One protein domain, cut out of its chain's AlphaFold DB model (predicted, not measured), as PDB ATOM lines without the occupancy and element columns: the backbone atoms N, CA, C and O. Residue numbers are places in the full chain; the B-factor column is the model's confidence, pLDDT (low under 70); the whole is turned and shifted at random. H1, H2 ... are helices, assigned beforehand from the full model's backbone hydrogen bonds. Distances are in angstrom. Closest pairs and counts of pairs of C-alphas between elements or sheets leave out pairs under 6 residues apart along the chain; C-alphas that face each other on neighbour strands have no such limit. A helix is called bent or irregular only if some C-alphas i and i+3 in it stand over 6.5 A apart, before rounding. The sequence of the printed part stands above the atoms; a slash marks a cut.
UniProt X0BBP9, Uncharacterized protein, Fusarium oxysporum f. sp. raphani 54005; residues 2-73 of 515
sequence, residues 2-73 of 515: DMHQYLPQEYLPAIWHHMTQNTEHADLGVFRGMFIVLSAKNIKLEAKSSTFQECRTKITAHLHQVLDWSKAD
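This is residues 2 to 73 of the 515 residues of an uncharacterized protein of Fusarium oxysporum f. sp. raphani 54005 (UniProt X0BBP9). Two separate pairs of helices sit toward opposite ends of a long, open model, H1 with H2 at one end and H3 with H4 at the other, joined by a single stretched link, residues 32 to 42. In each pair a longer helix and a short one are joined by a tight turn, and the two pairs stay apart. The printed part has 72 residues with four named helices, H1, H2, H3 and H4 in chain order, and no named strand: all helix. It is only just extended, close to loose, with a radius of gyration of the C-alphas of 17.0 A, a rod spanning 53 by 25 by 22 A.

H1, residues 9 to 22, is close to but not clearly touching H2, residues 26 to 31; their closest C-alphas, of Asn 22 and Leu 28, are 6.7 A apart. They run opposite ways at a steep tilt of 51 degrees. H3, residues 43 to 47, touches H4, residues 52 to 66, which meets it with residues 55 to 59 alone; the closest C-alphas, of Ala 47 and Cys 55, are 5.2 A apart. H1 is apart from H3 and H4, and H2 is apart from both too. In H3 and H4 every O i to N i+4 pair is within hydrogen-bond range; in H1 8 of 10 are, and in H2 0 of 2, beside 2 of 3 O i to N i+3 pairs.

H1 begins at C-alpha 9, (312.880, 262.765, 300.949), and is 20.6 A long. H1 and H2 are irregular: C-alphas 10 and 13 are 7.1 A apart, and C-alphas 27 and 30 are 7.6 A apart. H2 measures 10.1 A and H3 6.1 A. H4, 21.2 A long, ends at C-alpha 66, (314.011, 271.659, 291.138).

The C-alphas of Ala 26 and Ser 50, the two farthest apart, are 53.0 A apart. The link from H2 to H3 is long, and its residues 37 to 42 stand free, as do residues 64 to 73, of which 64 to 66 belong to H4. The printed part has no cut. Its mean pLDDT is 80.6, with residues 2 to 7 and 37 to 40 under 70.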
ATOM      1  N   ASP A   2     303.206 274.559 315.472       30.25
ATOM      2  CA  ASP A   2     304.083 274.358 314.310       30.25
ATOM      3  C   ASP A   2     305.157 273.350 314.716       30.25
ATOM      4  O   ASP A   2     306.060 273.667 315.494       30.25
ATOM      5  N   MET A   3     305.023 272.108 314.256       36.47
ATOM      6  CA  MET A   3     306.066 271.101 314.421       36.47
ATOM      7  C   MET A   3     307.039 271.216 313.249       36.47
ATOM      8  O   MET A   3     306.719 270.853 312.123       36.47
ATOM      9  N   HIS A   4     308.237 271.729 313.512       47.59
ATOM     10  CA  HIS A   4     309.330 271.726 312.544       47.59
ATOM     11  C   HIS A   4     310.127 270.429 312.699       47.59
ATOM     12  O   HIS A   4     311.104 270.392 313.442       47.59
ATOM     13  N   GLN A   5     309.694 269.358 312.033       58.59
ATOM     14  CA  GLN A   5     310.476 268.126 311.931       58.59
ATOM     15  C   GLN A   5     311.036 267.983 310.519       58.59
ATOM     16  O   GLN A   5     310.357 268.273 309.535       58.59
ATOM     17  N   TYR A   6     312.302 267.579 310.433       66.31
ATOM     18  CA  TYR A   6     312.929 267.235 309.166       66.31
ATOM     19  C   TYR A   6     312.344 265.911 308.678       66.31
ATOM     20  O   TYR A   6     312.414 264.913 309.395       66.31
ATOM     21  N   LEU A   7     311.770 265.918 307.477       66.81
ATOM     22  CA  LEU A   7     311.279 264.716 306.822       66.81
ATOM     23  C   LEU A   7     312.233 264.350 305.676       66.81
ATOM     24  O   LEU A   7     312.315 265.119 304.715       66.81
ATOM     25  N   PRO A   8     312.963 263.220 305.762       76.56
ATOM     26  CA  PRO A   8     313.818 262.774 304.669       76.56
ATOM     27  C   PRO A   8     312.998 262.487 303.404       76.56
ATOM     28  O   PRO A   8     311.869 261.990 303.476       76.56
ATOM     29  N   GLN A   9     313.565 262.818 302.243       76.69
ATOM     30  CA  GLN A   9     312.880 262.765 300.949       76.69
ATOM     31  C   GLN A   9     312.401 261.349 300.597       76.69
ATOM     32  O   GLN A   9     311.325 261.189 300.028       76.69
ATOM     33  N   GLU A  10     313.168 260.325 300.965       84.81
ATOM     34  CA  GLU A  10     312.892 258.918 300.674       84.81
ATOM     35  C   GLU A  10     311.604 258.393 301.332       84.81
ATOM     36  O   GLU A  10     310.972 257.482 300.801       84.81
ATOM     37  N   TYR A  11     311.162 258.997 302.441       83.50
ATOM     38  CA  TYR A  11     309.937 258.594 303.145       83.50
ATOM     39  C   TYR A  11     308.706 259.401 302.730       83.50
ATOM     40  O   TYR A  11     307.578 259.000 303.034       83.50
ATOM     41  N   LEU A  12     308.889 260.521 302.021       80.69
ATOM     42  CA  LEU A  12     307.794 261.399 301.615       80.69
ATOM     43  C   LEU A  12     306.706 260.666 300.801       80.69
ATOM     44  O   LEU A  12     305.532 260.879 301.110       80.69
ATOM     45  N   PRO A  13     307.021 259.774 299.834       83.31
ATOM     46  CA  PRO A  13     305.993 259.060 299.075       83.31
ATOM     47  C   PRO A  13     305.123 258.149 299.947       83.31
ATOM     48  O   PRO A  13     303.900 258.164 299.822       83.31
ATOM     49  N   ALA A  14     305.740 257.388 300.856       87.12
ATOM     50  CA  ALA A  14     305.027 256.469 301.741       87.12
ATOM     51  C   ALA A  14     304.123 257.226 302.723       87.12
ATOM     52  O   ALA A  14     302.966 256.856 302.921       87.12
ATOM     53  N   ILE A  15     304.630 258.325 303.287       85.62
ATOM     54  CA  ILE A  15     303.870 259.186 304.197       85.62
ATOM     55  C   ILE A  15     302.705 259.843 303.465       85.62
ATOM     56  O   ILE A  15     301.581 259.807 303.960       85.62
ATOM     57  N   TRP A  16     302.948 260.400 302.277       86.12
ATOM     58  CA  TRP A  16     301.898 261.015 301.472       86.12
ATOM     59  C   TRP A  16     300.794 260.015 301.134       86.12
ATOM     60  O   TRP A  16     299.620 260.304 301.353       86.12
ATOM     61  N   HIS A  17     301.169 258.815 300.683       88.62
ATOM     62  CA  HIS A  17     300.221 257.752 300.368       88.62
ATOM     63  C   HIS A  17     299.357 257.389 301.580       88.62
ATOM     64  O   HIS A  17     298.129 257.419 301.488       88.62
ATOM     65  N   HIS A  18     299.986 257.158 302.735       88.00
ATOM     66  CA  HIS A  18     299.282 256.851 303.976       88.00
ATOM     67  C   HIS A  18     298.333 257.981 304.406       88.00
ATOM     68  O   HIS A  18     297.185 257.728 304.763       88.00
ATOM     69  N   MET A  19     298.776 259.241 304.319       86.19
ATOM     70  CA  MET A  19     297.929 260.395 304.620       86.19
ATOM     71  C   MET A  19     296.714 260.447 303.695       86.19
ATOM     72  O   MET A  19     295.596 260.599 304.177       86.19
ATOM     73  N   THR A  20     296.904 260.281 302.383       87.81
ATOM     74  CA  THR A  20     295.792 260.308 301.422       87.81
ATOM     75  C   THR A  20     294.799 259.166 301.639       87.81
ATOM     76  O   THR A  20     293.600 259.434 301.684       87.81
ATOM     77  N   GLN A  21     295.273 257.939 301.883       89.38
ATOM     78  CA  GLN A  21     294.416 256.791 302.200       89.38
ATOM     79  C   GLN A  21     293.598 257.029 303.470       89.38
ATOM     80  O   GLN A  21     292.395 256.794 303.491       89.38
ATOM     81  N   ASN A  22     294.215 257.578 304.518       86.19
ATOM     82  CA  ASN A  22     293.501 257.840 305.763       86.19
ATOM     83  C   ASN A  22     292.362 258.854 305.586       86.19
ATOM     84  O   ASN A  22     291.336 258.734 306.248       86.19
ATOM     85  N   THR A  23     292.498 259.821 304.670       86.94
ATOM     86  CA  THR A  23     291.410 260.770 304.359       86.94
ATOM     87  C   THR A  23     290.238 260.153 303.589       86.94
ATOM     88  O   THR A  23     289.216 260.814 303.376       86.94
ATOM     89  N   GLU A  24     290.333 258.883 303.182       86.25
ATOM     90  CA  GLU A  24     289.193 258.141 302.644       86.25
ATOM     91  C   GLU A  24     288.208 257.737 303.748       86.25
ATOM     92  O   GLU A  24     287.003 257.714 303.483       86.25
ATOM     93  N   HIS A  25     288.677 257.532 304.987       87.12
ATOM     94  CA  HIS A  25     287.817 257.274 306.144       87.12
ATOM     95  C   HIS A  25     286.891 258.462 306.441       87.12
ATOM     96  O   HIS A  25     287.304 259.622 306.384       87.12
ATOM     97  N   ALA A  26     285.638 258.167 306.806       83.12
ATOM     98  CA  ALA A  26     284.600 259.174 307.038       83.12
ATOM     99  C   ALA A  26     285.018 260.232 308.076       83.12
ATOM    100  O   ALA A  26     284.837 261.427 307.843       83.12
ATOM    101  N   ASP A  27     285.673 259.800 309.154       88.00
ATOM    102  CA  ASP A  27     286.091 260.663 310.265       88.00
ATOM    103  C   ASP A  27     287.201 261.657 309.879       88.00
ATOM    104  O   ASP A  27     287.370 262.696 310.517       88.00
ATOM    105  N   LEU A  28     287.950 261.364 308.812       84.12
ATOM    106  CA  LEU A  28     289.049 262.189 308.302       84.12
ATOM    107  C   LEU A  28     288.742 262.801 306.928       84.12
ATOM    108  O   LEU A  28     289.596 263.471 306.344       84.12
ATOM    109  N   GLY A  29     287.514 262.637 306.427       83.19
ATOM    110  CA  GLY A  29     287.097 263.124 305.112       83.19
ATOM    111  C   GLY A  29     287.222 264.641 304.944       83.19
ATOM    112  O   GLY A  29     287.405 265.123 303.826       83.19
ATOM    113  N   VAL A  30     287.206 265.400 306.047       85.25
ATOM    114  CA  VAL A  30     287.405 266.862 306.055       85.25
ATOM    115  C   VAL A  30     288.791 267.287 305.555       85.25
ATOM    116  O   VAL A  30     288.962 268.432 305.146       85.25
ATOM    117  N   PHE A  31     289.771 266.380 305.577       82.06
ATOM    118  CA  PHE A  31     291.136 266.624 305.113       82.06
ATOM    119  C   PHE A  31     291.359 266.189 303.657       82.06
ATOM    120  O   PHE A  31     292.487 266.207 303.177       82.06
ATOM    121  N   ARG A  32     290.323 265.799 302.909       83.75
ATOM    122  CA  ARG A  32     290.488 265.527 301.473       83.75
ATOM    123  C   ARG A  32     290.952 266.786 300.732       83.75
ATOM    124  O   ARG A  32     290.527 267.897 301.040       83.75
ATOM    125  N   GLY A  33     291.821 266.603 299.738       77.06
ATOM    126  CA  GLY A  33     292.409 267.714 298.979       77.06
ATOM    127  C   GLY A  33     293.608 268.386 299.659       77.06
ATOM    128  O   GLY A  33     293.908 269.540 299.357       77.06
ATOM    129  N   MET A  34     294.296 267.688 300.573       79.75
ATOM    130  CA  MET A  34     295.605 268.120 301.081       79.75
ATOM    131  C   MET A  34     296.578 268.422 299.938       79.75
ATOM    132  O   MET A  34     296.581 267.755 298.904       79.75
ATOM    133  N   PHE A  35     297.473 269.377 300.174       72.50
ATOM    134  CA  PHE A  35     298.578 269.718 299.283       72.50
ATOM    135  C   PHE A  35     299.840 270.007 300.097       72.50
ATOM    136  O   PHE A  35     299.775 270.348 301.281       72.50
ATOM    137  N   ILE A  36     300.997 269.879 299.452       71.00
ATOM    138  CA  ILE A  36     302.291 270.204 300.052       71.00
ATOM    139  C   ILE A  36     302.611 271.668 299.750       71.00
ATOM    140  O   ILE A  36     302.590 272.097 298.598       71.00
ATOM    141  N   VAL A  37     302.946 272.434 300.788       69.69
ATOM    142  CA  VAL A  37     303.458 273.799 300.633       69.69
ATOM    143  C   VAL A  37     304.978 273.758 300.610       69.69
ATOM    144  O   VAL A  37     305.618 273.475 301.623       69.69
ATOM    145  N   LEU A  38     305.560 274.089 299.461       69.50
ATOM    146  CA  LEU A  38     306.999 274.269 299.322       69.50
ATOM    147  C   LEU A  38     307.355 275.735 299.575       69.50
ATOM    148  O   LEU A  38     306.834 276.639 298.927       69.50
ATOM    149  N   SER A  39     308.261 275.978 300.521       69.38
ATOM    150  CA  SER A  39     308.785 277.314 300.809       69.38
ATOM    151  C   SER A  39     310.270 277.363 300.480       69.38
ATOM    152  O   SER A  39     311.108 277.017 301.315       69.38
ATOM    153  N   ALA A  40     310.607 277.882 299.308       68.38
ATOM    154  CA  ALA A  40     311.984 278.181 298.946       68.38
ATOM    155  C   ALA A  40     312.350 279.618 299.344       68.38
ATOM    156  O   ALA A  40     311.610 280.573 299.097       68.38
ATOM    157  N   LYS A  41     313.506 279.784 299.987       71.38
ATOM    158  CA  LYS A  41     314.061 281.102 300.320       71.38
ATOM    159  C   LYS A  41     315.139 281.465 299.309       71.38
ATOM    160  O   LYS A  41     315.752 280.592 298.718       71.38
ATOM    161  N   ASN A  42     315.388 282.761 299.155       71.38
ATOM    162  CA  ASN A  42     316.470 283.329 298.340       71.38
ATOM    163  C   ASN A  42     316.357 283.195 296.810       71.38
ATOM    164  O   ASN A  42     317.148 283.849 296.142       71.38
ATOM    165  N   ILE A  43     315.328 282.539 296.253       77.19
ATOM    166  CA  ILE A  43     315.083 282.505 294.789       77.19
ATOM    167  C   ILE A  43     315.109 283.913 294.169       77.19
ATOM    168  O   ILE A  43     315.677 284.127 293.104       77.19
ATOM    169  N   LYS A  44     314.562 284.916 294.869       78.00
ATOM    170  CA  LYS A  44     314.559 286.318 294.415       78.00
ATOM    171  C   LYS A  44     315.950 286.901 294.124       78.00
ATOM    172  O   LYS A  44     316.045 287.856 293.365       78.00
ATOM    173  N   LEU A  45     317.003 286.393 294.773       79.81
ATOM    174  CA  LEU A  45     318.376 286.860 294.565       79.81
ATOM    175  C   LEU A  45     318.964 286.271 293.280       79.81
ATOM    176  O   LEU A  45     319.699 286.966 292.588       79.81
ATOM    177  N   GLU A  46     318.594 285.036 292.944       80.94
ATOM    178  CA  GLU A  46     319.016 284.352 291.715       80.94
ATOM    179  C   GLU A  46     318.245 284.859 290.490       80.94
ATOM    180  O   GLU A  46     318.802 285.017 289.407       80.94
ATOM    181  N   ALA A  47     316.962 285.164 290.676       84.94
ATOM    182  CA  ALA A  47     316.051 285.584 289.620       84.94
ATOM    183  C   ALA A  47     316.142 287.070 289.236       84.94
ATOM    184  O   ALA A  47     315.586 287.472 288.214       84.94
ATOM    185  N   LYS A  48     316.791 287.912 290.050       88.81
ATOM    186  CA  LYS A  48     316.847 289.358 289.801       88.81
ATOM    187  C   LYS A  48     317.580 289.649 288.485       88.81
ATOM    188  O   LYS A  48     318.711 289.210 288.283       88.81
ATOM    189  N   SER A  49     316.953 290.455 287.635       90.38
ATOM    190  CA  SER A  49     317.495 290.884 286.342       90.38
ATOM    191  C   SER A  49     317.054 292.305 285.996       90.38
ATOM    192  O   SER A  49     316.147 292.850 286.626       90.38
ATOM    193  N   SER A  50     317.706 292.908 284.998       87.38
ATOM    194  CA  SER A  50     317.368 294.244 284.484       87.38
ATOM    195  C   SER A  50     316.112 294.249 283.611       87.38
ATOM    196  O   SER A  50     315.483 295.292 283.452       87.38
ATOM    197  N   THR A  51     315.725 293.092 283.065       87.44
ATOM    198  CA  THR A  51     314.527 292.937 282.236       87.44
ATOM    199  C   THR A  51     313.594 291.871 282.798       87.44
ATOM    200  O   THR A  51     314.028 290.883 283.400       87.44
ATOM    201  N   PHE A  52     312.293 292.048 282.559       88.19
ATOM    202  CA  PHE A  52     311.289 291.056 282.934       88.19
ATOM    203  C   PHE A  52     311.501 289.723 282.200       88.19
ATOM    204  O   PHE A  52     311.382 288.670 282.818       88.19
ATOM    205  N   GLN A  53     311.884 289.758 280.917       90.56
ATOM    206  CA  GLN A  53     312.145 288.549 280.130       90.56
ATOM    207  C   GLN A  53     313.260 287.694 280.739       90.56
ATOM    208  O   GLN A  53     313.103 286.485 280.884       90.56
ATOM    209  N   GLU A  54     314.381 288.311 281.108       90.81
ATOM    210  CA  GLU A  54     315.511 287.588 281.686       90.81
ATOM    211  C   GLU A  54     315.167 287.033 283.078       90.81
ATOM    212  O   GLU A  54     315.456 285.870 283.360       90.81
ATOM    213  N   CYS A  55     314.469 287.821 283.908       91.00
ATOM    214  CA  CYS A  55     313.929 287.368 285.195       91.00
ATOM    215  C   CYS A  55     313.027 286.136 285.012       91.00
ATOM    216  O   CYS A  55     313.197 285.118 285.688       91.00
ATOM    217  N   ARG A  56     312.119 286.194 284.030       91.19
ATOM    218  CA  ARG A  56     311.216 285.096 283.678       91.19
ATOM    219  C   ARG A  56     311.967 283.840 283.259       91.19
ATOM    220  O   ARG A  56     311.661 282.765 283.775       91.19
ATOM    221  N   THR A  57     312.962 283.964 282.384       91.62
ATOM    222  CA  THR A  57     313.792 282.830 281.953       91.62
ATOM    223  C   THR A  57     314.529 282.198 283.132       91.62
ATOM    224  O   THR A  57     314.487 280.980 283.277       91.62
ATOM    225  N   LYS A  58     315.150 283.003 284.009       91.56
ATOM    226  CA  LYS A  58     315.881 282.497 285.184       91.56
ATOM    227  C   LYS A  58     314.974 281.750 286.159       91.56
ATOM    228  O   LYS A  58     315.312 280.641 286.559       91.56
ATOM    229  N   ILE A  59     313.818 282.326 286.505       88.88
ATOM    230  CA  ILE A  59     312.834 281.676 287.390       88.88
ATOM    231  C   ILE A  59     312.359 280.364 286.781       88.88
ATOM    232  O   ILE A  59     312.358 279.339 287.457       88.88
ATOM    233  N   THR A  60     311.980 280.387 285.505       89.00
ATOM    234  CA  THR A  60     311.441 279.211 284.819       89.00
ATOM    235  C   THR A  60     312.494 278.105 284.752       89.00
ATOM    236  O   THR A  60     312.219 276.979 285.157       89.00
ATOM    237  N   ALA A  61     313.729 278.427 284.353       89.69
ATOM    238  CA  ALA A  61     314.833 277.471 284.305       89.69
ATOM    239  C   ALA A  61     315.155 276.873 285.684       89.69
ATOM    240  O   ALA A  61     315.251 275.655 285.803       89.69
ATOM    241  N   HIS A  62     315.265 277.707 286.725       87.75
ATOM    242  CA  HIS A  62     315.518 277.237 288.089       87.75
ATOM    243  C   HIS A  62     314.407 276.291 288.556       87.75
ATOM    244  O   HIS A  62     314.674 275.175 288.993       87.75
ATOM    245  N   LEU A  63     313.143 276.701 288.419       86.00
ATOM    246  CA  LEU A  63     312.024 275.877 288.857       86.00
ATOM    247  C   LEU A  63     311.908 274.573 288.054       86.00
ATOM    248  O   LEU A  63     311.503 273.568 288.625       86.00
ATOM    249  N   HIS A  64     312.264 274.544 286.764       87.06
ATOM    250  CA  HIS A  64     312.320 273.301 285.977       87.06
ATOM    251  C   HIS A  64     313.415 272.335 286.431       87.06
ATOM    252  O   HIS A  64     313.277 271.134 286.224       87.06
ATOM    253  N   GLN A  65     314.483 272.831 287.058       86.12
ATOM    254  CA  GLN A  65     315.530 271.976 287.620       86.12
ATOM    255  C   GLN A  65     315.118 271.355 288.956       86.12
ATOM    256  O   GLN A  65     315.544 270.245 289.264       86.12
ATOM    257  N   VAL A  66     314.318 272.068 289.757       83.00
ATOM    258  CA  VAL A  66     314.011 271.659 291.138       83.00
ATOM    259  C   VAL A  66     312.617 271.057 291.332       83.00
ATOM    260  O   VAL A  66     312.375 270.437 292.367       83.00
ATOM    261  N   LEU A  67     311.697 271.226 290.376       82.31
ATOM    262  CA  LEU A  67     310.328 270.708 290.451       82.31
ATOM    263  C   LEU A  67     310.014 269.777 289.279       82.31
ATOM    264  O   LEU A  67     310.375 270.050 288.136       82.31
ATOM    265  N   ASP A  68     309.248 268.720 289.551       81.88
ATOM    266  CA  ASP A  68     308.582 267.937 288.508       81.88
ATOM    267  C   ASP A  68     307.308 268.668 288.055       81.88
ATOM    268  O   ASP A  68     306.246 268.586 288.679       81.88
ATOM    269  N   TRP A  69     307.421 269.398 286.946       80.94
ATOM    270  CA  TRP A  69     306.330 270.196 286.383       80.94
ATOM    271  C   TRP A  69     305.145 269.364 285.890       80.94
ATOM    272  O   TRP A  69     304.044 269.899 285.801       80.94
ATOM    273  N   SER A  70     305.319 268.059 285.642       82.38
ATOM    274  CA  SER A  70     304.199 267.177 285.282       82.38
ATOM    275  C   SER A  70     303.185 267.011 286.421       82.38
ATOM    276  O   SER A  70     302.056 266.574 286.193       82.38
ATOM    277  N   LYS A  71     303.580 267.360 287.652       78.50
ATOM    278  CA  LYS A  71     302.752 267.288 288.862       78.50
ATOM    279  C   LYS A  71     302.221 268.648 289.315       78.50
ATOM    280  O   LYS A  71     301.471 268.702 290.288       78.50
ATOM    281  N   ALA A  72     302.618 269.738 288.659       79.50
ATOM    282  CA  ALA A  72     302.242 271.086 289.060       79.50
ATOM    283  C   ALA A  72     300.875 271.486 288.479       79.50
ATOM    284  O   ALA A  72     300.651 271.403 287.273       79.50
ATOM    285  N   ASP A  73     299.975 271.990 289.327       83.50
ATOM    286  CA  ASP A  73     298.734 272.625 288.877       83.50
ATOM    287  C   ASP A  73     299.006 274.075 288.451       83.50
ATOM    288  O   ASP A  73     298.926 275.023 289.240       83.50
TER     289      ASP A  73